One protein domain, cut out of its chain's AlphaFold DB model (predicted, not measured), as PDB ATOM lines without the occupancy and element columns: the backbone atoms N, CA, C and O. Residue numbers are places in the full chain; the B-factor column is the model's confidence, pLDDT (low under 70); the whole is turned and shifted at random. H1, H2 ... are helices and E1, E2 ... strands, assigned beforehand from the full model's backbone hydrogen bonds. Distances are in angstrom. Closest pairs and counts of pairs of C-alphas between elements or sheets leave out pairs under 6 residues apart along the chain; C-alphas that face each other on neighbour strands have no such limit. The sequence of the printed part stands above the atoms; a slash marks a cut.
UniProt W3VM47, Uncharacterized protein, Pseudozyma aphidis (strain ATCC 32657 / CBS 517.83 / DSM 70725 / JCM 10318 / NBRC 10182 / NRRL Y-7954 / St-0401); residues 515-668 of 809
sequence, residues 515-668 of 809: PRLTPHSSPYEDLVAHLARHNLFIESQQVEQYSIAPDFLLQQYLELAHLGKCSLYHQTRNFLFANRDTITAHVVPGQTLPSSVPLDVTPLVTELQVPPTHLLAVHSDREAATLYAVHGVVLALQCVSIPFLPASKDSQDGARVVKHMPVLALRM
ATOM      1  N   PRO A 515     -38.635 -51.353   2.034       92.06
ATOM      2  CA  PRO A 515     -38.667 -50.253   1.080       92.06
ATOM      3  C   PRO A 515     -39.827 -50.432   0.094       92.06
ATOM      4  O   PRO A 515     -40.069 -51.525  -0.416       92.06
ATOM      5  N   ARG A 516     -40.555 -49.345  -0.180       90.81
ATOM      6  CA  ARG A 516     -41.618 -49.299  -1.193       90.81
ATOM      7  C   ARG A 516     -41.142 -48.426  -2.343       90.81
ATOM      8  O   ARG A 516     -41.269 -47.208  -2.270       90.81
ATOM      9  N   LEU A 517     -40.532 -49.050  -3.346       92.44
ATOM     10  CA  LEU A 517     -40.029 -48.354  -4.530       92.44
ATOM     11  C   LEU A 517     -41.194 -48.023  -5.478       92.44
ATOM     12  O   LEU A 517     -42.184 -48.752  -5.524       92.44
ATOM     13  N   THR A 518     -41.068 -46.936  -6.235       89.44
ATOM     14  CA  THR A 518     -42.072 -46.470  -7.206       89.44
ATOM     15  C   THR A 518     -41.407 -46.306  -8.577       89.44
ATOM     16  O   THR A 518     -41.078 -45.179  -8.949       89.44
ATOM     17  N   PRO A 519     -41.138 -47.411  -9.297       89.44
ATOM     18  CA  PRO A 519     -40.377 -47.374 -10.540       89.44
ATOM     19  C   PRO A 519     -41.064 -46.529 -11.616       89.44
ATOM     20  O   PRO A 519     -42.271 -46.629 -11.834       89.44
ATOM     21  N   HIS A 520     -40.269 -45.747 -12.340       89.50
ATOM     22  CA  HIS A 520     -40.645 -45.170 -13.629       89.50
ATOM     23  C   HIS A 520     -40.322 -46.144 -14.778       89.50
ATOM     24  O   HIS A 520     -41.070 -46.225 -15.752       89.50
ATOM     25  N   SER A 521     -39.224 -46.895 -14.651       92.12
ATOM     26  CA  SER A 521     -38.825 -48.037 -15.496       92.12
ATOM     27  C   SER A 521     -37.727 -48.831 -14.792       92.12
ATOM     28  O   SER A 521     -36.949 -48.228 -14.053       92.12
ATOM     29  N   SER A 522     -37.624 -50.136 -15.054       92.62
ATOM     30  CA  SER A 522     -36.538 -50.975 -14.538       92.62
ATOM     31  C   SER A 522     -35.500 -51.338 -15.611       92.62
ATOM     32  O   SER A 522     -35.892 -51.832 -16.670       92.62
ATOM     33  N   PRO A 523     -34.182 -51.237 -15.332       94.94
ATOM     34  CA  PRO A 523     -33.150 -51.811 -16.201       94.94
ATOM     35  C   PRO A 523     -33.220 -53.348 -16.282       94.94
ATOM     36  O   PRO A 523     -32.608 -53.933 -17.165       94.94
ATOM     37  N   TYR A 524     -33.969 -54.007 -15.387       94.81
ATOM     38  CA  TYR A 524     -34.181 -55.462 -15.377       94.81
ATOM     39  C   TYR A 524     -35.465 -55.905 -16.107       94.81
ATOM     40  O   TYR A 524     -35.720 -57.103 -16.196       94.81
ATOM     41  N   GLU A 525     -36.289 -54.968 -16.591       93.19
ATOM     42  CA  GLU A 525     -37.477 -55.262 -17.415       93.19
ATOM     43  C   GLU A 525     -37.121 -55.198 -18.906       93.19
ATOM     44  O   GLU A 525     -37.314 -56.169 -19.630       93.19
ATOM     45  N   ASP A 526     -36.549 -54.072 -19.338       94.31
ATOM     46  CA  ASP A 526     -35.983 -53.866 -20.674       94.31
ATOM     47  C   ASP A 526     -34.822 -52.869 -20.558       94.31
ATOM     48  O   ASP A 526     -35.032 -51.664 -20.392       94.31
ATOM     49  N   LEU A 527     -33.587 -53.373 -20.615       95.88
ATOM     50  CA  LEU A 527     -32.393 -52.543 -20.471       95.88
ATOM     51  C   LEU A 527     -32.217 -51.563 -21.645       95.88
ATOM     52  O   LEU A 527     -31.767 -50.439 -21.428       95.88
ATOM     53  N   VAL A 528     -32.591 -51.953 -22.867       96.69
ATOM     54  CA  VAL A 528     -32.406 -51.131 -24.073       96.69
ATOM     55  C   VAL A 528     -33.378 -49.953 -24.042       96.69
ATOM     56  O   VAL A 528     -32.950 -48.801 -24.123       96.69
ATOM     57  N   ALA A 529     -34.672 -50.213 -23.825       95.38
ATOM     58  CA  ALA A 529     -35.677 -49.156 -23.712       95.38
ATOM     59  C   ALA A 529     -35.464 -48.272 -22.470       95.38
ATOM     60  O   ALA A 529     -35.737 -47.068 -22.516       95.38
ATOM     61  N   HIS A 530     -34.952 -48.834 -21.369       95.81
ATOM     62  CA  HIS A 530     -34.601 -48.061 -20.180       95.81
ATOM     63  C   HIS A 530     -33.416 -47.112 -20.434       95.81
ATOM     64  O   HIS A 530     -33.533 -45.919 -20.160       95.81
ATOM     65  N   LEU A 531     -32.310 -47.589 -21.015       96.12
ATOM     66  CA  LEU A 531     -31.158 -46.739 -21.349       96.12
ATOM     67  C   LEU A 531     -31.524 -45.663 -22.385       96.12
ATOM     68  O   LEU A 531     -31.231 -44.483 -22.174       96.12
ATOM     69  N   ALA A 532     -32.258 -46.027 -23.442       95.12
ATOM     70  CA  ALA A 532     -32.730 -45.086 -24.458       95.12
ATOM     71  C   ALA A 532     -33.634 -43.983 -23.869       95.12
ATOM     72  O   ALA A 532     -33.507 -42.814 -24.237       95.12
ATOM     73  N   ARG A 533     -34.492 -44.307 -22.888       94.56
ATOM     74  CA  ARG A 533     -35.305 -43.318 -22.151       94.56
ATOM     75  C   ARG A 533     -34.459 -42.286 -21.397       94.56
ATOM     76  O   ARG A 533     -34.904 -41.155 -21.224       94.56
ATOM     77  N   HIS A 534     -33.257 -42.653 -20.963       95.62
ATOM     78  CA  HIS A 534     -32.300 -41.766 -20.295       95.62
ATOM     79  C   HIS A 534     -31.267 -41.155 -21.270       95.62
ATOM     80  O   HIS A 534     -30.236 -40.654 -20.836       95.62
ATOM     81  N   ASN A 535     -31.546 -41.181 -22.584       94.94
ATOM     82  CA  ASN A 535     -30.668 -40.740 -23.682       94.94
ATOM     83  C   ASN A 535     -29.288 -41.424 -23.732       94.94
ATOM     84  O   ASN A 535     -28.380 -40.937 -24.407       94.94
ATOM     85  N   LEU A 536     -29.132 -42.568 -23.062       94.25
ATOM     86  CA  LEU A 536     -27.922 -43.394 -23.073       94.25
ATOM     87  C   LEU A 536     -27.946 -44.288 -24.322       94.25
ATOM     88  O   LEU A 536     -28.042 -45.514 -24.251       94.25
ATOM     89  N   PHE A 537     -28.010 -43.642 -25.492       94.62
ATOM     90  CA  PHE A 537     -28.289 -44.307 -26.763       94.62
ATOM     91  C   PHE A 537     -27.138 -45.214 -27.208       94.62
ATOM     92  O   PHE A 537     -27.396 -46.325 -27.666       94.62
ATOM     93  N   ILE A 538     -25.889 -44.776 -27.024       91.56
ATOM     94  CA  ILE A 538     -24.695 -45.561 -27.371       91.56
ATOM     95  C   ILE A 538     -24.648 -46.833 -26.521       91.56
ATOM     96  O   ILE A 538     -24.503 -47.935 -27.047       91.56
ATOM     97  N   GLU A 539     -24.874 -46.690 -25.217       93.88
ATOM     98  CA  GLU A 539     -24.944 -47.789 -24.262       93.88
ATOM     99  C   GLU A 539     -26.113 -48.735 -24.589       93.88
ATOM    100  O   GLU A 539     -25.946 -49.951 -24.552       93.88
ATOM    101  N   SER A 540     -27.279 -48.203 -24.981       95.81
ATOM    102  CA  SER A 540     -28.437 -49.012 -25.395       95.81
ATOM    103  C   SER A 540     -28.160 -49.845 -26.655       95.81
ATOM    104  O   SER A 540     -28.508 -51.024 -26.696       95.81
ATOM    105  N   GLN A 541     -27.458 -49.277 -27.644       95.81
ATOM    106  CA  GLN A 541     -27.072 -49.972 -28.875       95.81
ATOM    107  C   GLN A 541     -26.006 -51.045 -28.607       95.81
ATOM    108  O   GLN A 541     -26.085 -52.140 -29.159       95.81
ATOM    109  N   GLN A 542     -25.037 -50.770 -27.729       92.62
ATOM    110  CA  GLN A 542     -24.052 -51.762 -27.283       92.62
ATOM    111  C   GLN A 542     -24.720 -52.917 -26.519       92.62
ATOM    112  O   GLN A 542     -24.391 -54.080 -26.752       92.62
ATOM    113  N   VAL A 543     -25.696 -52.624 -25.654       95.19
ATOM    114  CA  VAL A 543     -26.501 -53.646 -24.968       95.19
ATOM    115  C   VAL A 543     -27.271 -54.514 -25.965       95.19
ATOM    116  O   VAL A 543     -27.229 -55.735 -25.830       95.19
ATOM    117  N   GLU A 544     -27.931 -53.924 -26.968       95.00
ATOM    118  CA  GLU A 544     -28.655 -54.674 -28.007       95.00
ATOM    119  C   GLU A 544     -27.697 -55.549 -28.837       95.00
ATOM    120  O   GLU A 544     -27.933 -56.745 -29.008       95.00
ATOM    121  N   GLN A 545     -26.570 -54.984 -29.286       96.50
ATOM    122  CA  GLN A 545     -25.575 -55.668 -30.118       96.50
ATOM    123  C   GLN A 545     -24.897 -56.854 -29.412       96.50
ATOM    124  O   GLN A 545     -24.631 -57.874 -30.050       96.50
ATOM    125  N   TYR A 546     -24.597 -56.724 -28.118       94.94
ATOM    126  CA  TYR A 546     -23.814 -57.708 -27.360       94.94
ATOM    127  C   TYR A 546     -24.630 -58.488 -26.313       94.94
ATOM    128  O   TYR A 546     -24.072 -59.340 -25.624       94.94
ATOM    129  N   SER A 547     -25.943 -58.240 -26.201       93.31
ATOM    130  CA  SER A 547     -26.856 -58.883 -25.233       93.31
ATOM    131  C   SER A 547     -26.382 -58.778 -23.771       93.31
ATOM    132  O   SER A 547     -26.408 -59.748 -23.011       93.31
ATOM    133  N   ILE A 548     -25.912 -57.590 -23.379       94.38
ATOM    134  CA  ILE A 548     -25.276 -57.342 -22.075       94.38
ATOM    135  C   ILE A 548     -26.318 -57.258 -20.943       94.38
ATOM    136  O   ILE A 548     -27.346 -56.598 -21.071       94.38
ATOM    137  N   ALA A 549     -26.022 -57.879 -19.795       95.38
ATOM    138  CA  ALA A 549     -26.850 -57.804 -18.587       95.38
ATOM    139  C   ALA A 549     -26.597 -56.511 -17.766       95.38
ATOM    140  O   ALA A 549     -25.451 -56.048 -17.720       95.38
ATOM    141  N   PRO A 550     -27.601 -55.967 -17.038       95.31
ATOM    142  CA  PRO A 550     -27.469 -54.700 -16.304       95.31
ATOM    143  C   PRO A 550     -26.318 -54.680 -15.290       95.31
ATOM    144  O   PRO A 550     -25.530 -53.736 -15.264       95.31
ATOM    145  N   ASP A 551     -26.188 -55.746 -14.490       94.38
ATOM    146  CA  ASP A 551     -25.122 -55.886 -13.493       94.38
ATOM    147  C   ASP A 551     -23.727 -55.932 -14.128       94.38
ATOM    148  O   ASP A 551     -22.779 -55.391 -13.563       94.38
ATOM    149  N   PHE A 552     -23.589 -56.544 -15.312       94.81
ATOM    150  CA  PHE A 552     -22.311 -56.619 -16.023       94.81
ATOM    151  C   PHE A 552     -21.898 -55.247 -16.561       94.81
ATOM    152  O   PHE A 552     -20.767 -54.825 -16.336       94.81
ATOM    153  N   LEU A 553     -22.825 -54.519 -17.199       94.81
ATOM    154  CA  LEU A 553     -22.570 -53.158 -17.681       94.81
ATOM    155  C   LEU A 553     -22.188 -52.221 -16.526       94.81
ATOM    156  O   LEU A 553     -21.223 -51.468 -16.630       94.81
ATOM    157  N   LEU A 554     -22.905 -52.307 -15.401       94.12
ATOM    158  CA  LEU A 554     -22.617 -51.527 -14.197       94.12
ATOM    159  C   LEU A 554     -21.251 -51.883 -13.594       94.12
ATOM    160  O   LEU A 554     -20.496 -50.985 -13.222       94.12
ATOM    161  N   GLN A 555     -20.920 -53.175 -13.510       92.19
ATOM    162  CA  GLN A 555     -19.628 -53.650 -13.016       92.19
ATOM    163  C   GLN A 555     -18.480 -53.131 -13.885       92.19
ATOM    164  O   GLN A 555     -17.552 -52.518 -13.360       92.19
ATOM    165  N   GLN A 556     -18.587 -53.318 -15.203       90.81
ATOM    166  CA  GLN A 556     -17.595 -52.874 -16.177       90.81
ATOM    167  C   GLN A 556     -17.405 -51.354 -16.113       90.81
ATOM    168  O   GLN A 556     -16.271 -50.894 -16.040       90.81
ATOM    169  N   TYR A 557     -18.494 -50.573 -16.057       91.00
ATOM    170  CA  TYR A 557     -18.434 -49.108 -15.978       91.00
ATOM    171  C   TYR A 557     -17.724 -48.609 -14.708       91.00
ATOM    172  O   TYR A 557     -16.927 -47.674 -14.761       91.00
ATOM    173  N   LEU A 558     -17.975 -49.245 -13.558       90.62
ATOM    174  CA  LEU A 558     -17.315 -48.902 -12.290       90.62
ATOM    175  C   LEU A 558     -15.842 -49.347 -12.228       90.62
ATOM    176  O   LEU A 558     -15.098 -48.865 -11.373       90.62
ATOM    177  N   GLU A 559     -15.412 -50.236 -13.124       87.06
ATOM    178  CA  GLU A 559     -14.026 -50.700 -13.262       87.06
ATOM    179  C   GLU A 559     -13.211 -49.901 -14.296       87.06
ATOM    180  O   GLU A 559     -11.991 -50.041 -14.335       87.06
ATOM    181  N   LEU A 560     -13.837 -48.994 -15.063       79.38
ATOM    182  CA  LEU A 560     -13.135 -48.097 -15.999       79.38
ATOM    183  C   LEU A 560     -12.199 -47.103 -15.299       79.38
ATOM    184  O   LEU A 560     -11.231 -46.640 -15.897       79.38
ATOM    185  N   ALA A 561     -12.457 -46.769 -14.031       69.94
ATOM    186  CA  ALA A 561     -11.511 -45.983 -13.252       69.94
ATOM    187  C   ALA A 561     -10.298 -46.848 -12.878       69.94
ATOM    188  O   ALA A 561     -10.413 -47.767 -12.067       69.94
ATOM    189  N   HIS A 562      -9.122 -46.491 -13.403       56.53
ATOM    190  CA  HIS A 562      -7.848 -47.215 -13.250       56.53
ATOM    191  C   HIS A 562      -7.395 -47.503 -11.800       56.53
ATOM    192  O   HIS A 562      -6.445 -48.252 -11.593       56.53
ATOM    193  N   LEU A 563      -8.059 -46.923 -10.791       65.38
ATOM    194  CA  LEU A 563      -7.797 -47.117  -9.359       65.38
ATOM    195  C   LEU A 563      -8.999 -47.755  -8.611       65.38
ATOM    196  O   LEU A 563      -9.112 -47.646  -7.389       65.38
ATOM    197  N   GLY A 564      -9.903 -48.422  -9.338       67.69
ATOM    198  CA  GLY A 564     -11.033 -49.196  -8.812       67.69
ATOM    199  C   GLY A 564     -12.274 -48.375  -8.431       67.69
ATOM    200  O   GLY A 564     -12.255 -47.146  -8.407       67.69
ATOM    201  N   LYS A 565     -13.368 -49.069  -8.082       70.38
ATOM    202  CA  LYS A 565     -14.744 -48.526  -7.951       70.38
ATOM    203  C   LYS A 565     -14.894 -47.209  -7.177       70.38
ATOM    204  O   LYS A 565     -15.713 -46.365  -7.530       70.38
ATOM    205  N   CYS A 566     -14.121 -47.009  -6.107       73.81
ATOM    206  CA  CYS A 566     -14.182 -45.776  -5.314       73.81
ATOM    207  C   CYS A 566     -13.548 -44.567  -6.026       73.81
ATOM    208  O   CYS A 566     -13.952 -43.434  -5.769       73.81
ATOM    209  N   SER A 567     -12.577 -44.787  -6.917       84.38
ATOM    210  CA  SER A 567     -11.853 -43.733  -7.638       84.38
ATOM    211  C   SER A 567     -12.800 -42.854  -8.454       84.38
ATOM    212  O   SER A 567     -12.753 -41.635  -8.314       84.38
ATOM    213  N   LEU A 568     -13.743 -43.460  -9.180       89.25
ATOM    214  CA  LEU A 568     -14.715 -42.769 -10.035       89.25
ATOM    215  C   LEU A 568     -15.617 -41.787  -9.244       89.25
ATOM    216  O   LEU A 568     -15.995 -40.735  -9.751       89.25
ATOM    217  N   TYR A 569     -15.887 -42.066  -7.960       91.75
ATOM    218  CA  TYR A 569     -16.568 -41.137  -7.043       91.75
ATOM    219  C   TYR A 569     -15.661 -39.992  -6.553       91.75
ATOM    220  O   TYR A 569     -16.103 -38.849  -6.439       91.75
ATOM    221  N   HIS A 570     -14.389 -40.271  -6.257       90.56
ATOM    222  CA  HIS A 570     -13.433 -39.218  -5.897       90.56
ATOM    223  C   HIS A 570     -13.139 -38.295  -7.085       90.56
ATOM    224  O   HIS A 570     -13.042 -37.081  -6.912       90.56
ATOM    225  N   GLN A 571     -13.104 -38.847  -8.295       90.00
ATOM    226  CA  GLN A 571     -12.955 -38.119  -9.545       90.00
ATOM    227  C   GLN A 571     -14.085 -37.092  -9.747       90.00
ATOM    228  O   GLN A 571     -13.786 -35.934 -10.028       90.00
ATOM    229  N   THR A 572     -15.366 -37.438  -9.515       92.44
ATOM    230  CA  THR A 572     -16.452 -36.442  -9.662       92.44
ATOM    231  C   THR A 572     -16.372 -35.309  -8.634       92.44
ATOM    232  O   THR A 572     -16.708 -34.168  -8.953       92.44
ATOM    233  N   ARG A 573     -15.872 -35.583  -7.420       93.00
ATOM    234  CA  ARG A 573     -15.612 -34.548  -6.399       93.00
ATOM    235  C   ARG A 573     -14.463 -33.627  -6.794       93.00
ATOM    236  O   ARG A 573     -14.593 -32.413  -6.661       93.00
ATOM    237  N   ASN A 574     -13.360 -34.194  -7.277       92.50
ATOM    238  CA  ASN A 574     -12.197 -33.428  -7.724       92.50
ATOM    239  C   ASN A 574     -12.563 -32.558  -8.937       92.50
ATOM    240  O   ASN A 574     -12.219 -31.382  -8.973       92.50
ATOM    241  N   PHE A 575     -13.353 -33.101  -9.868       93.44
ATOM    242  CA  PHE A 575     -13.902 -32.378 -11.013       93.44
ATOM    243  C   PHE A 575     -14.788 -31.189 -10.601       93.44
ATOM    244  O   PHE A 575     -14.592 -30.088 -11.117       93.44
ATOM    245  N   LEU A 576     -15.713 -31.375  -9.644       93.69
ATOM    246  CA  LEU A 576     -16.519 -30.281  -9.076       93.69
ATOM    247  C   LEU A 576     -15.663 -29.202  -8.408       93.69
ATOM    248  O   LEU A 576     -15.994 -28.024  -8.501       93.69
ATOM    249  N   PHE A 577     -14.599 -29.599  -7.710       93.50
ATOM    250  CA  PHE A 577     -13.704 -28.664  -7.037       93.50
ATOM    251  C   PHE A 577     -12.887 -27.847  -8.047       93.50
ATOM    252  O   PHE A 577     -12.832 -26.628  -7.932       93.50
ATOM    253  N   ALA A 578     -12.327 -28.496  -9.073       92.69
ATOM    254  CA  ALA A 578     -11.569 -27.840 -10.138       92.69
ATOM    255  C   ALA A 578     -12.434 -26.903 -11.004       92.69
ATOM    256  O   ALA A 578     -11.979 -25.837 -11.403       92.69
ATOM    257  N   ASN A 579     -13.694 -27.266 -11.260       93.81
ATOM    258  CA  ASN A 579     -14.641 -26.447 -12.027       93.81
ATOM    259  C   ASN A 579     -15.472 -25.482 -11.156       93.81
ATOM    260  O   ASN A 579     -16.417 -24.872 -11.665       93.81
ATOM    261  N   ARG A 580     -15.171 -25.347  -9.855       93.25
ATOM    262  CA  ARG A 580     -16.036 -24.655  -8.882       93.25
ATOM    263  C   ARG A 580     -16.434 -23.255  -9.333       93.25
ATOM    264  O   ARG A 580     -17.621 -22.940  -9.308       93.25
ATOM    265  N   ASP A 581     -15.465 -22.449  -9.747       93.50
ATOM    266  CA  ASP A 581     -15.690 -21.032 -10.035       93.50
ATOM    267  C   ASP A 581     -16.567 -20.857 -11.289       93.50
ATOM    268  O   ASP A 581     -17.555 -20.117 -11.260       93.50
ATOM    269  N   THR A 582     -16.310 -21.658 -12.331       92.88
ATOM    270  CA  THR A 582     -17.155 -21.778 -13.534       92.88
ATOM    271  C   THR A 582     -18.582 -22.207 -13.186       92.88
ATOM    272  O   THR A 582     -19.540 -21.642 -13.715       92.88
ATOM    273  N   ILE A 583     -18.753 -23.171 -12.274       93.56
ATOM    274  CA  ILE A 583     -20.075 -23.620 -11.819       93.56
ATOM    275  C   ILE A 583     -20.790 -22.494 -11.063       93.56
ATOM    276  O   ILE A 583     -21.950 -22.218 -11.356       93.56
ATOM    277  N   THR A 584     -20.121 -21.799 -10.138       91.12
ATOM    278  CA  THR A 584     -20.738 -20.700  -9.371       91.12
ATOM    279  C   THR A 584     -21.077 -19.471 -10.212       91.12
ATOM    280  O   THR A 584     -22.020 -18.763  -9.873       91.12
ATOM    281  N   ALA A 585     -20.376 -19.243 -11.329       92.06
ATOM    282  CA  ALA A 585     -20.721 -18.191 -12.284       92.06
ATOM    283  C   ALA A 585     -22.033 -18.478 -13.046       92.06
ATOM    284  O   ALA A 585     -22.744 -17.544 -13.407       92.06
ATOM    285  N   HIS A 586     -22.374 -19.755 -13.267       90.75
ATOM    286  CA  HIS A 586     -23.597 -20.165 -13.975       90.75
ATOM    287  C   HIS A 586     -24.755 -20.564 -13.042       90.75
ATOM    288  O   HIS A 586     -25.916 -20.497 -13.442       90.75
ATOM    289  N   VAL A 587     -24.467 -21.007 -11.813       90.25
ATOM    290  CA  VAL A 587     -25.458 -21.516 -10.848       90.25
ATOM    291  C   VAL A 587     -25.499 -20.609  -9.617       90.25
ATOM    292  O   VAL A 587     -24.949 -20.919  -8.559       90.25
ATOM    293  N   VAL A 588     -26.164 -19.462  -9.767       86.06
ATOM    294  CA  VAL A 588     -26.285 -18.440  -8.718       86.06
ATOM    295  C   VAL A 588     -27.388 -18.819  -7.710       86.06
ATOM    296  O   VAL A 588     -28.532 -19.052  -8.115       86.06
ATOM    297  N   PRO A 589     -27.107 -18.854  -6.390       84.94
ATOM    298  CA  PRO A 589     -28.120 -19.132  -5.372       84.94
ATOM    299  C   PRO A 589     -29.315 -18.169  -5.437       84.94
ATOM    300  O   PRO A 589     -29.147 -16.956  -5.530       84.94
ATOM    301  N   GLY A 590     -30.530 -18.716  -5.363       81.62
ATOM    302  CA  GLY A 590     -31.781 -17.947  -5.437       81.62
ATOM    303  C   GLY A 590     -32.298 -17.678  -6.856       81.62
ATOM    304  O   GLY A 590     -33.436 -17.239  -6.996       81.62
ATOM    305  N   GLN A 591     -31.524 -17.981  -7.903       85.94
ATOM    306  CA  GLN A 591     -32.003 -17.953  -9.289       85.94
ATOM    307  C   GLN A 591     -32.574 -19.316  -9.724       85.94
ATOM    308  O   GLN A 591     -32.441 -20.331  -9.036       85.94
ATOM    309  N   THR A 592     -33.237 -19.346 -10.882       88.12
ATOM    310  CA  THR A 592     -33.626 -20.593 -11.558       88.12
ATOM    311  C   THR A 592     -32.388 -21.338 -12.052       88.12
ATOM    312  O   THR A 592     -31.492 -20.722 -12.623       88.12
ATOM    313  N   LEU A 593     -32.352 -22.663 -11.879       90.75
ATOM    314  CA  LEU A 593     -31.245 -23.492 -12.365       90.75
ATOM    315  C   LEU A 593     -31.112 -23.391 -13.901       90.75
ATOM    316  O   LEU A 593     -32.132 -23.478 -14.590       90.75
ATOM    317  N   PRO A 594     -29.891 -23.240 -14.451       94.00
ATOM    318  CA  PRO A 594     -29.674 -23.255 -15.895       94.00
ATOM    319  C   PRO A 594     -29.931 -24.655 -16.468       94.00
ATOM    320  O   PRO A 594     -29.739 -25.658 -15.786       94.00
ATOM    321  N   SER A 595     -30.320 -24.747 -17.740       92.31
ATOM    322  CA  SER A 595     -30.575 -26.040 -18.396       92.31
ATOM    323  C   SER A 595     -29.306 -26.879 -18.587       92.31
ATOM    324  O   SER A 595     -29.359 -28.105 -18.506       92.31
ATOM    325  N   SER A 596     -28.160 -26.231 -18.816       94.88
ATOM    326  CA  SER A 596     -26.838 -26.861 -18.863       94.88
ATOM    327  C   SER A 596     -25.735 -25.867 -18.492       94.88
ATOM    328  O   SER A 596     -25.928 -24.659 -18.625       94.88
ATOM    329  N   VAL A 597     -24.583 -26.375 -18.049       94.94
ATOM    330  CA  VAL A 597     -23.371 -25.585 -17.771       94.94
ATOM    331  C   VAL A 597     -22.220 -26.110 -18.641       94.94
ATOM    332  O   VAL A 597     -21.986 -27.322 -18.638       94.94
ATOM    333  N   PRO A 598     -21.499 -25.249 -19.386       94.88
ATOM    334  CA  PRO A 598     -20.302 -25.646 -20.125       94.88
ATOM    335  C   PRO A 598     -19.122 -25.821 -19.159       94.88
ATOM    336  O   PRO A 598     -18.668 -24.850 -18.555       94.88
ATOM    337  N   LEU A 599     -18.624 -27.050 -19.009       94.50
ATOM    338  CA  LEU A 599     -17.494 -27.379 -18.133       94.50
ATOM    339  C   LEU A 599     -16.319 -27.978 -18.903       94.50
ATOM    340  O   LEU A 599     -16.500 -28.646 -19.919       94.50
ATOM    341  N   ASP A 600     -15.109 -27.760 -18.399       91.69
ATOM    342  CA  ASP A 600     -13.881 -28.235 -19.030       91.69
ATOM    343  C   ASP A 600     -13.588 -29.681 -18.617       91.69
ATOM    344  O   ASP A 600     -13.366 -29.962 -17.435       91.69
ATOM    345  N   VAL A 601     -13.591 -30.599 -19.585       92.81
ATOM    346  CA  VAL A 601     -13.248 -32.016 -19.375       92.81
ATOM    347  C   VAL A 601     -11.903 -32.394 -20.001       92.81
ATOM    348  O   VAL A 601     -11.489 -33.545 -19.879       92.81
ATOM    349  N   THR A 602     -11.189 -31.439 -20.610       90.62
ATOM    350  CA  THR A 602      -9.893 -31.660 -21.277       90.62
ATOM    351  C   THR A 602      -8.877 -32.405 -20.399       90.62
ATOM    352  O   THR A 602      -8.271 -33.345 -20.915       90.62
ATOM    353  N   PRO A 603      -8.706 -32.097 -19.091       88.19
ATOM    354  CA  PRO A 603      -7.774 -32.842 -18.241       88.19
ATOM    355  C   PRO A 603      -8.156 -34.320 -18.102       88.19
ATOM    356  O   PRO A 603      -7.316 -35.190 -18.296       88.19
ATOM    357  N   LEU A 604      -9.441 -34.613 -17.859       86.75
ATOM    358  CA  LEU A 604      -9.929 -35.987 -17.685       86.75
ATOM    359  C   LEU A 604      -9.774 -36.803 -18.974       86.75
ATOM    360  O   LEU A 604      -9.275 -37.921 -18.928       86.75
ATOM    361  N   VAL A 605     -10.133 -36.217 -20.122       86.62
ATOM    362  CA  VAL A 605      -9.983 -36.850 -21.443       86.62
ATOM    363  C   VAL A 605      -8.504 -37.098 -21.777       86.62
ATOM    364  O   VAL A 605      -8.168 -38.156 -22.303       86.62
ATOM    365  N   THR A 606      -7.610 -36.166 -21.424       87.12
ATOM    366  CA  THR A 606      -6.153 -36.307 -21.619       87.12
ATOM    367  C   THR A 606      -5.554 -37.392 -20.717       87.12
ATOM    368  O   THR A 606      -4.675 -38.133 -21.146       87.12
ATOM    369  N   GLU A 607      -6.059 -37.538 -19.489       84.75
ATOM    370  CA  GLU A 607      -5.684 -38.601 -18.545       84.75
ATOM    371  C   GLU A 607      -6.406 -39.945 -18.814       84.75
ATOM    372  O   GLU A 607      -6.297 -40.866 -18.006       84.75
ATOM    373  N   LEU A 608      -7.138 -40.067 -19.934       82.75
ATOM    374  CA  LEU A 608      -7.955 -41.229 -20.333       82.75
ATOM    375  C   LEU A 608      -9.060 -41.627 -19.329       82.75
ATOM    376  O   LEU A 608      -9.571 -42.746 -19.356       82.75
ATOM    377  N   GLN A 609      -9.472 -40.705 -18.459       85.88
ATOM    378  CA  GLN A 609     -10.508 -40.926 -17.453       85.88
ATOM    379  C   GLN A 609     -11.902 -40.566 -17.985       85.88
ATOM    380  O   GLN A 609     -12.095 -39.552 -18.656       85.88
ATOM    381  N   VAL A 610     -12.911 -41.353 -17.604       87.50
ATOM    382  CA  VAL A 610     -14.316 -41.109 -17.970       87.50
ATOM    383  C   VAL A 610     -14.815 -39.816 -17.306       87.50
ATOM    384  O   VAL A 610     -14.814 -39.747 -16.078       87.50
ATOM    385  N   PRO A 611     -15.241 -38.777 -18.050       90.62
ATOM    386  CA  PRO A 611     -15.753 -37.558 -17.441       90.62
ATOM    387  C   PRO A 611     -17.195 -37.732 -16.927       90.62
ATOM    388  O   PRO A 611     -17.979 -38.479 -17.523       90.62
ATOM    389  N   PRO A 612     -17.607 -36.968 -15.892       94.12
ATOM    390  CA  PRO A 612     -19.012 -36.867 -15.507       94.12
ATOM    391  C   PRO A 612     -19.897 -36.409 -16.673       94.12
ATOM    392  O   PRO A 612     -19.430 -35.854 -17.666       94.12
ATOM    393  N   THR A 613     -21.206 -36.619 -16.550       94.62
ATOM    394  CA  THR A 613     -22.175 -36.275 -17.612       94.62
ATOM    395  C   THR A 613     -23.234 -35.280 -17.154       94.62
ATOM    396  O   THR A 613     -23.732 -34.519 -17.974       94.62
ATOM    397  N   HIS A 614     -23.567 -35.265 -15.862       95.56
ATOM    398  CA  HIS A 614     -24.679 -34.494 -15.306       95.56
ATOM    399  C   HIS A 614     -24.270 -33.755 -14.028       95.56
ATOM    400  O   HIS A 614     -23.450 -34.254 -13.250       95.56
ATOM    401  N   LEU A 615     -24.926 -32.623 -13.761       96.62
ATOM    402  CA  LEU A 615     -24.909 -31.946 -12.463       96.62
ATOM    403  C   LEU A 615     -26.274 -32.118 -11.777       96.62
ATOM    404  O   LEU A 615     -27.298 -31.695 -12.306       96.62
ATOM    405  N   LEU A 616     -26.308 -32.707 -10.583       96.31
ATOM    406  CA  LEU A 616     -27.520 -32.788  -9.766       96.31
ATOM    407  C   LEU A 616     -27.554 -31.649  -8.749       96.31
ATOM    408  O   LEU A 616     -26.696 -31.582  -7.873       96.31
ATOM    409  N   ALA A 617     -28.578 -30.806  -8.823       95.25
ATOM    410  CA  ALA A 617     -28.951 -29.850  -7.788       95.25
ATOM    411  C   ALA A 617     -29.877 -30.548  -6.778       95.25
ATOM    412  O   ALA A 617     -31.103 -30.549  -6.908       95.25
ATOM    413  N   VAL A 618     -29.268 -31.198  -5.787       96.12
ATOM    414  CA  VAL A 618     -29.960 -32.001  -4.775       96.12
ATOM    415  C   VAL A 618     -30.504 -31.095  -3.678       96.12
ATOM    416  O   VAL A 618     -29.732 -30.445  -2.978       96.12
ATOM    417  N   HIS A 619     -31.824 -31.049  -3.513       93.81
ATOM    418  CA  HIS A 619     -32.490 -30.087  -2.630       93.81
ATOM    419  C   HIS A 619     -33.636 -30.707  -1.821       93.81
ATOM    420  O   HIS A 619     -34.093 -31.815  -2.092       93.81
ATOM    421  N   SER A 620     -34.128 -29.957  -0.837       92.94
ATOM    422  CA  SER A 620     -35.364 -30.237  -0.097       92.94
ATOM    423  C   SER A 620     -36.210 -28.961  -0.047       92.94
ATOM    424  O   SER A 620     -35.764 -27.897  -0.467       92.94
ATOM    425  N   ASP A 621     -37.423 -29.031   0.496       86.19
ATOM    426  CA  ASP A 621     -38.318 -27.869   0.644       86.19
ATOM    427  C   ASP A 621     -37.824 -26.866   1.712       86.19
ATOM    428  O   ASP A 621     -38.450 -25.832   1.940       86.19
ATOM    429  N   ARG A 622     -36.751 -27.216   2.434       79.19
ATOM    430  CA  ARG A 622     -36.232 -26.516   3.624       79.19
ATOM    431  C   ARG A 622     -34.726 -26.250   3.594       79.19
ATOM    432  O   ARG A 622     -34.220 -25.581   4.488       79.19
ATOM    433  N   GLU A 623     -34.012 -26.820   2.629       80.81
ATOM    434  CA  GLU A 623     -32.547 -26.847   2.578       80.81
ATOM    435  C   GLU A 623     -32.089 -26.441   1.175       80.81
ATOM    436  O   GLU A 623     -32.688 -26.857   0.180       80.81
ATOM    437  N   ALA A 624     -31.034 -25.627   1.105       83.25
ATOM    438  CA  ALA A 624     -30.476 -25.149  -0.154       83.25
ATOM    439  C   ALA A 624     -29.964 -26.304  -1.034       83.25
ATOM    440  O   ALA A 624     -29.522 -27.342  -0.537       83.25
ATOM    441  N   ALA A 625     -30.005 -26.108  -2.354       89.00
ATOM    442  CA  ALA A 625     -29.532 -27.105  -3.304       89.00
ATOM    443  C   ALA A 625     -28.013 -27.325  -3.172       89.00
ATOM    444  O   ALA A 625     -27.230 -26.381  -3.252       89.00
ATOM    445  N   THR A 626     -27.605 -28.582  -3.007       93.25
ATOM    446  CA  THR A 626     -26.202 -29.015  -3.024       93.25
ATOM    447  C   THR A 626     -25.893 -29.645  -4.380       93.25
ATOM    448  O   THR A 626     -26.658 -30.484  -4.857       93.25
ATOM    449  N   LEU A 627     -24.796 -29.232  -5.021       94.81
ATOM    450  CA  LEU A 627     -24.421 -29.691  -6.360       94.81
ATOM    451  C   LEU A 627     -23.544 -30.950  -6.309       94.81
ATOM    452  O   LEU A 627     -22.550 -30.989  -5.586       94.81
ATOM    453  N   TYR A 628     -23.882 -31.951  -7.125       96.56
ATOM    454  CA  TYR A 628     -23.125 -33.197  -7.286       96.56
ATOM    455  C   TYR A 628     -22.905 -33.508  -8.771       96.56
ATOM    456  O   TYR A 628     -23.874 -33.648  -9.512       96.56
ATOM    457  N   ALA A 629     -21.653 -33.671  -9.212       96.25
ATOM    458  CA  ALA A 629     -21.358 -34.217 -10.538       96.25
ATOM    459  C   ALA A 629     -21.516 -35.743 -10.534       96.25
ATOM    460  O   ALA A 629     -21.046 -36.426  -9.615       96.25
ATOM    461  N   VAL A 630     -22.189 -36.278 -11.556       96.00
ATOM    462  CA  VAL A 630     -22.547 -37.701 -11.639       96.00
ATOM    463  C   VAL A 630     -22.450 -38.271 -13.055       96.00
ATOM    464  O   VAL A 630     -22.433 -37.544 -14.053       96.00
ATOM    465  N   HIS A 631     -22.429 -39.600 -13.128       94.69
ATOM    466  CA  HIS A 631     -22.505 -40.376 -14.359       94.69
ATOM    467  C   HIS A 631     -23.928 -40.922 -14.539       94.69
ATOM    468  O   HIS A 631     -24.422 -41.646 -13.674       94.69
ATOM    469  N   GLY A 632     -24.590 -40.574 -15.649       94.94
ATOM    470  CA  GLY A 632     -25.982 -40.959 -15.909       94.94
ATOM    471  C   GLY A 632     -26.193 -42.475 -15.933       94.94
ATOM    472  O   GLY A 632     -27.144 -42.961 -15.328       94.94
ATOM    473  N   VAL A 633     -25.247 -43.216 -16.523       94.38
ATOM    474  CA  VAL A 633     -25.223 -44.691 -16.574       94.38
ATOM    475  C   VAL A 633     -25.331 -45.313 -15.178       94.38
ATOM    476  O   VAL A 633     -26.187 -46.162 -14.944       94.38
ATOM    477  N   VAL A 634     -24.518 -44.849 -14.221       95.38
ATOM    478  CA  VAL A 634     -24.507 -45.374 -12.842       95.38
ATOM    479  C   VAL A 634     -25.853 -45.143 -12.148       95.38
ATOM    480  O   VAL A 634     -26.338 -46.019 -11.437       95.38
ATOM    481  N   LEU A 635     -26.499 -43.997 -12.389       96.06
ATOM    482  CA  LEU A 635     -27.818 -43.718 -11.822       96.06
ATOM    483  C   LEU A 635     -28.923 -44.545 -12.485       96.06
ATOM    484  O   LEU A 635     -29.699 -45.164 -11.762       96.06
ATOM    485  N   ALA A 636     -28.975 -44.607 -13.817       96.06
ATOM    486  CA  ALA A 636     -29.978 -45.385 -14.547       96.06
ATOM    487  C   ALA A 636     -29.951 -46.871 -14.133       96.06
ATOM    488  O   ALA A 636     -30.959 -47.422 -13.696       96.06
ATOM    489  N   LEU A 637     -28.767 -47.496 -14.131       96.38
ATOM    490  CA  LEU A 637     -28.613 -48.920 -13.804       96.38
ATOM    491  C   LEU A 637     -28.945 -49.283 -12.341       96.38
ATOM    492  O   LEU A 637     -29.121 -50.462 -12.036       96.38
ATOM    493  N   GLN A 638     -29.035 -48.308 -11.427       96.19
ATOM    494  CA  GLN A 638     -29.241 -48.557  -9.992       96.19
ATOM    495  C   GLN A 638     -30.536 -47.965  -9.404       96.19
ATOM    496  O   GLN A 638     -30.982 -48.454  -8.362       96.19
ATOM    497  N   CYS A 639     -31.130 -46.935 -10.021       96.38
ATOM    498  CA  CYS A 639     -32.162 -46.078  -9.420       96.38
ATOM    499  C   CYS A 639     -33.437 -46.000 -10.286       96.38
ATOM    500  O   CYS A 639     -33.554 -45.141 -11.155       96.38
ATOM    501  N   VAL A 640     -34.440 -46.848 -10.023       95.50
ATOM    502  CA  VAL A 640     -35.659 -46.931 -10.865       95.50
ATOM    503  C   VAL A 640     -36.639 -45.764 -10.710       95.50
ATOM    504  O   VAL A 640     -37.561 -45.639 -11.518       95.50
ATOM    505  N   SER A 641     -36.454 -44.907  -9.703       95.12
ATOM    506  CA  SER A 641     -37.247 -43.684  -9.490       95.12
ATOM    507  C   SER A 641     -36.482 -42.409  -9.891       95.12
ATOM    508  O   SER A 641     -36.899 -41.307  -9.537       95.12
ATOM    509  N   ILE A 642     -35.342 -42.525 -10.586       93.31
ATOM    510  CA  ILE A 642     -34.577 -41.362 -11.059       93.31
ATOM    511  C   ILE A 642     -35.385 -40.587 -12.128       93.31
ATOM    512  O   ILE A 642     -36.041 -41.212 -12.968       93.31
ATOM    513  N   PRO A 643     -35.377 -39.238 -12.133       92.38
ATOM    514  CA  PRO A 643     -35.974 -38.468 -13.223       92.38
ATOM    515  C   PRO A 643     -35.270 -38.722 -14.565       92.38
ATOM    516  O   PRO A 643     -34.162 -39.254 -14.632       92.38
ATOM    517  N   PHE A 644     -35.920 -38.295 -15.650       93.75
ATOM    518  CA  PHE A 644     -35.344 -38.272 -16.996       93.75
ATOM    519  C   PHE A 644     -33.966 -37.589 -17.010       93.75
ATOM    520  O   PHE A 644     -33.780 -36.529 -16.409       93.75
ATOM    521  N   LEU A 645     -33.018 -38.203 -17.718       95.06
ATOM    522  CA  LEU A 645     -31.631 -37.757 -17.835       95.06
ATOM    523  C   LEU A 645     -31.410 -37.234 -19.266       95.06
ATOM    524  O   LEU A 645     -31.516 -38.033 -20.194       95.06
ATOM    525  N   PRO A 646     -31.191 -35.924 -19.496       94.19
ATOM    526  CA  PRO A 646     -30.949 -35.376 -20.831       94.19
ATOM    527  C   PRO A 646     -29.570 -35.755 -21.387       94.19
ATOM    528  O   PRO A 646     -28.609 -35.913 -20.640       94.19
ATOM    529  N   ALA A 647     -29.430 -35.800 -22.713       90.81
ATOM    530  CA  ALA A 647     -28.120 -35.965 -23.343       90.81
ATOM    531  C   ALA A 647     -27.181 -34.779 -23.030       90.81
ATOM    532  O   ALA A 647     -27.511 -33.625 -23.321       90.81
ATOM    533  N   SER A 648     -25.984 -35.061 -22.502       89.25
ATOM    534  CA  SER A 648     -24.876 -34.095 -22.473       89.25
ATOM    535  C   SER A 648     -24.342 -33.862 -23.886       89.25
ATOM    536  O   SER A 648     -24.196 -34.830 -24.635       89.25
ATOM    537  N   LYS A 649     -24.007 -32.617 -24.238       88.50
ATOM    538  CA  LYS A 649     -23.404 -32.280 -25.540       88.50
ATOM    539  C   LYS A 649     -21.940 -31.902 -25.376       88.50
ATOM    540  O   LYS A 649     -21.613 -31.126 -24.481       88.50
ATOM    541  N   ASP A 650     -21.098 -32.387 -26.278       87.81
ATOM    542  CA  ASP A 650     -19.654 -32.177 -26.219       87.81
ATOM    543  C   ASP A 650     -19.250 -31.242 -27.364       87.81
ATOM    544  O   ASP A 650     -19.602 -31.470 -28.521       87.81
ATOM    545  N   SER A 651     -18.548 -30.167 -27.014       89.44
ATOM    546  CA  SER A 651     -18.113 -29.092 -27.904       89.44
ATOM    547  C   SER A 651     -16.588 -29.041 -27.893       89.44
ATOM    548  O   SER A 651     -15.979 -28.913 -26.829       89.44
ATOM    549  N   GLN A 652     -15.958 -29.135 -29.064       87.25
ATOM    550  CA  GLN A 652     -14.505 -29.035 -29.189       87.25
ATOM    551  C   GLN A 652     -14.100 -27.614 -29.598       87.25
ATOM    552  O   GLN A 652     -14.451 -27.152 -30.682       87.25
ATOM    553  N   ASP A 653     -13.341 -26.948 -28.733       80.88
ATOM    554  CA  ASP A 653     -12.818 -25.595 -28.927       80.88
ATOM    555  C   ASP A 653     -11.290 -25.677 -29.094       80.88
ATOM    556  O   ASP A 653     -10.505 -25.608 -28.144       80.88
ATOM    557  N   GLY A 654     -10.866 -25.987 -30.323       83.50
ATOM    558  CA  GLY A 654      -9.472 -26.290 -30.653       83.50
ATOM    559  C   GLY A 654      -8.951 -27.532 -29.917       83.50
ATOM    560  O   GLY A 654      -9.395 -28.654 -30.167       83.50
ATOM    561  N   ALA A 655      -7.985 -27.329 -29.017       82.56
ATOM    562  CA  ALA A 655      -7.430 -28.380 -28.159       82.56
ATOM    563  C   ALA A 655      -8.276 -28.655 -26.898       82.56
ATOM    564  O   ALA A 655      -7.991 -29.602 -26.166       82.56
ATOM    565  N   ARG A 656      -9.294 -27.831 -26.623       87.19
ATOM    566  CA  ARG A 656     -10.131 -27.909 -25.424       87.19
ATOM    567  C   ARG A 656     -11.394 -28.724 -25.689       87.19
ATOM    568  O   ARG A 656     -12.083 -28.504 -26.684       87.19
ATOM    569  N   VAL A 657     -11.740 -29.621 -24.770       90.56
ATOM    570  CA  VAL A 657     -12.994 -30.386 -24.795       90.56
ATOM    571  C   VAL A 657     -13.923 -29.834 -23.716       90.56
ATOM    572  O   VAL A 657     -13.674 -29.989 -22.518       90.56
ATOM    573  N   VAL A 658     -15.000 -29.174 -24.143       92.56
ATOM    574  CA  VAL A 658     -15.997 -28.548 -23.266       92.56
ATOM    575  C   VAL A 658     -17.284 -29.369 -23.294       92.56
ATOM    576  O   VAL A 658     -17.911 -29.540 -24.336       92.56
ATOM    577  N   LYS A 659     -17.704 -29.872 -22.134       93.25
ATOM    578  CA  LYS A 659     -18.907 -30.692 -21.966       93.25
ATOM    579  C   LYS A 659     -20.035 -29.839 -21.395       93.25
ATOM    580  O   LYS A 659     -19.948 -29.359 -20.265       93.25
ATOM    581  N   HIS A 660     -21.102 -29.655 -22.164       94.69
ATOM    582  CA  HIS A 660     -22.337 -29.026 -21.705       94.69
ATOM    583  C   HIS A 660     -23.108 -30.035 -20.849       94.69
ATOM    584  O   HIS A 660     -23.870 -30.859 -21.363       94.69
ATOM    585  N   MET A 661     -22.881 -29.990 -19.535       94.81
ATOM    586  CA  MET A 661     -23.543 -30.879 -18.583       94.81
ATOM    587  C   MET A 661     -24.943 -30.350 -18.257       94.81
ATOM    588  O   MET A 661     -25.040 -29.229 -17.746       94.81
ATOM    589  N   PRO A 662     -26.029 -31.104 -18.508       96.38
ATOM    590  CA  PRO A 662     -27.357 -30.737 -18.029       96.38
ATOM    591  C   PRO A 662     -27.392 -30.641 -16.499       96.38
ATOM    592  O   PRO A 662     -26.787 -31.463 -15.800       96.38
ATOM    593  N   VAL A 663     -28.128 -29.650 -15.983       95.62
ATOM    594  CA  VAL A 663     -28.359 -29.483 -14.539       95.62
ATOM    595  C   VAL A 663     -29.767 -29.943 -14.188       95.62
ATOM    596  O   VAL A 663     -30.746 -29.470 -14.763       95.62
ATOM    597  N   LEU A 664     -29.883 -30.864 -13.233       95.00
ATOM    598  CA  LEU A 664     -31.152 -31.474 -12.840       95.00
ATOM    599  C   LEU A 664     -31.471 -31.202 -11.372       95.00
ATOM    600  O   LEU A 664     -30.696 -31.554 -10.485       95.00
ATOM    601  N   ALA A 665     -32.642 -30.625 -11.107       94.00
ATOM    602  CA  ALA A 665     -33.186 -30.534  -9.757       94.00
ATOM    603  C   ALA A 665     -33.609 -31.929  -9.269       94.00
ATOM    604  O   ALA A 665     -34.471 -32.563  -9.877       94.00
ATOM    605  N   LEU A 666     -33.031 -32.395  -8.158       94.94
ATOM    606  CA  LEU A 666     -33.390 -33.669  -7.535       94.94
ATOM    607  C   LEU A 666     -33.879 -33.437  -6.101       94.94
ATOM    608  O   LEU A 666     -33.102 -33.106  -5.202       94.94
ATOM    609  N   ARG A 667     -35.184 -33.613  -5.884       94.12
ATOM    610  CA  ARG A 667     -35.836 -33.390  -4.588       94.12
ATOM    611  C   ARG A 667     -35.665 -34.612  -3.685       94.12
ATOM    612  O   ARG A 667     -36.288 -35.645  -3.915       94.12
ATOM    613  N   MET A 668     -34.848 -34.484  -2.642       94.56
ATOM    614  CA  MET A 668     -34.484 -35.573  -1.731       94.56
ATOM    615  C   MET A 668     -35.054 -35.361  -0.318       94.56
ATOM    616  O   MET A 668     -34.997 -34.244   0.197       94.56
TER     617      MET A 668
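This is residues 515 to 668 of the 809 residues of an uncharacterized protein of Pseudozyma aphidis (strain ATCC 32657 / CBS 517.83 / DSM 70725 / JCM 10318 / NBRC 10182 / NRRL Y-7954 / St-0401) (UniProt W3VM47). A strongly twisted sheet of five strands, built around the long strand E5, makes one lobe, with H4 packed over E3 and H5 over E1; the helices H1, H2, H3 and H7 make a second lobe next to it. H6 sits by the sheet near the start of E5, and H4 reaches from the sheet to a corner with H3. The printed part has 154 residues with seven named helices and five named strands, which follow each other along the chain as H1, H2, H3, H4, H5, E1, H6, E2, E3, H7, E4 and E5; the class is mixed, helices and strands, and the sheet is branched, with the neighbours E2 and E5 parallel and the neighbour pairs E1 and E5, E2 and E3, and E4 and E5 antiparallel. It is compact, with a radius of gyration of the C-alphas of 15.9 A and spans of 42 by 41 by 26 A.

E5, residues 656 to 667, has three neighbours in staggered pairing. E1, residues 596 to 600, lies on one side of it, antiparallel, with N 599 and O 659 2.9 A apart. On the other side are E4, residues 649 to 653, antiparallel in a hairpin with N 651 and O 658 at 2.8 A, and E2, residues 614 to 619, parallel with N 617 and O 664 at 2.8 A. E3, residues 626 to 630, forms an antiparallel hairpin with E2, with N 616 and O 628 at 2.8 A. These pairs are within hydrogen-bond range. H4, residues 565 to 578, is on the sheet at a height over the sheet of 8.5 A, over E3, and slantwise to the strands at 53 degrees to E3 on the local plane; the closest C-alphas of H4 and E3, of Thr 572 and Ala 629, are 5.5 A apart. H5, residues 580 to 586, has a height over the sheet of 7.9 A and is only just over E1, with 3 of its C-alphas falling on it. H6, residues 602 to 606, only grazes the sheet. H3, residues 550 to 559, touches H4 only at the corner, and only just, with 3 pairs of C-alphas within 8 A, the closest being Leu 558 and Lys 565 at 5.1 A. H7, residues 632 to 638, touches H3 at a steep tilt of 51 degrees, opposite ways, the closest C-alphas being those of Pro 550 and Leu 637 at 6.4 A. H1, residues 527 to 533, and H2, residues 537 to 546, form a helical hairpin at a shallow tilt of 17 degrees, with the C-alphas of Val 528 and Ser 540 closest at 4.7 A. H1 and H7 only just touch, with 3 pairs of C-alphas within 8 A, the closest being Leu 531 and Ala 636 at 7.0 A. Every O i to N i+4 pair is within hydrogen-bond range in H1, H2, H3, H5 and H6; in H4 it is 9 of 10 and in H7 2 of 3.

E5 is 33.5 A long, from C-alpha 656 at (-10.131, -27.909, -25.424) to C-alpha 667 at (-35.836, -33.390, -4.588). H4 is 21.0 A long; E2 is 15.5 A, H3 14.4 A and H2 14.1 A. H1 begins at C-alpha 527, (-32.393, -52.543, -20.471).

The C-alphas of Pro 515 and Gly 654, the two farthest apart, are 49.3 A from each other. Residues 515 to 526 have no named element. The printed part has no cut, and no link is long. The mean pLDDT of the printed part is 91.1; residues 561 to 564 are under 70.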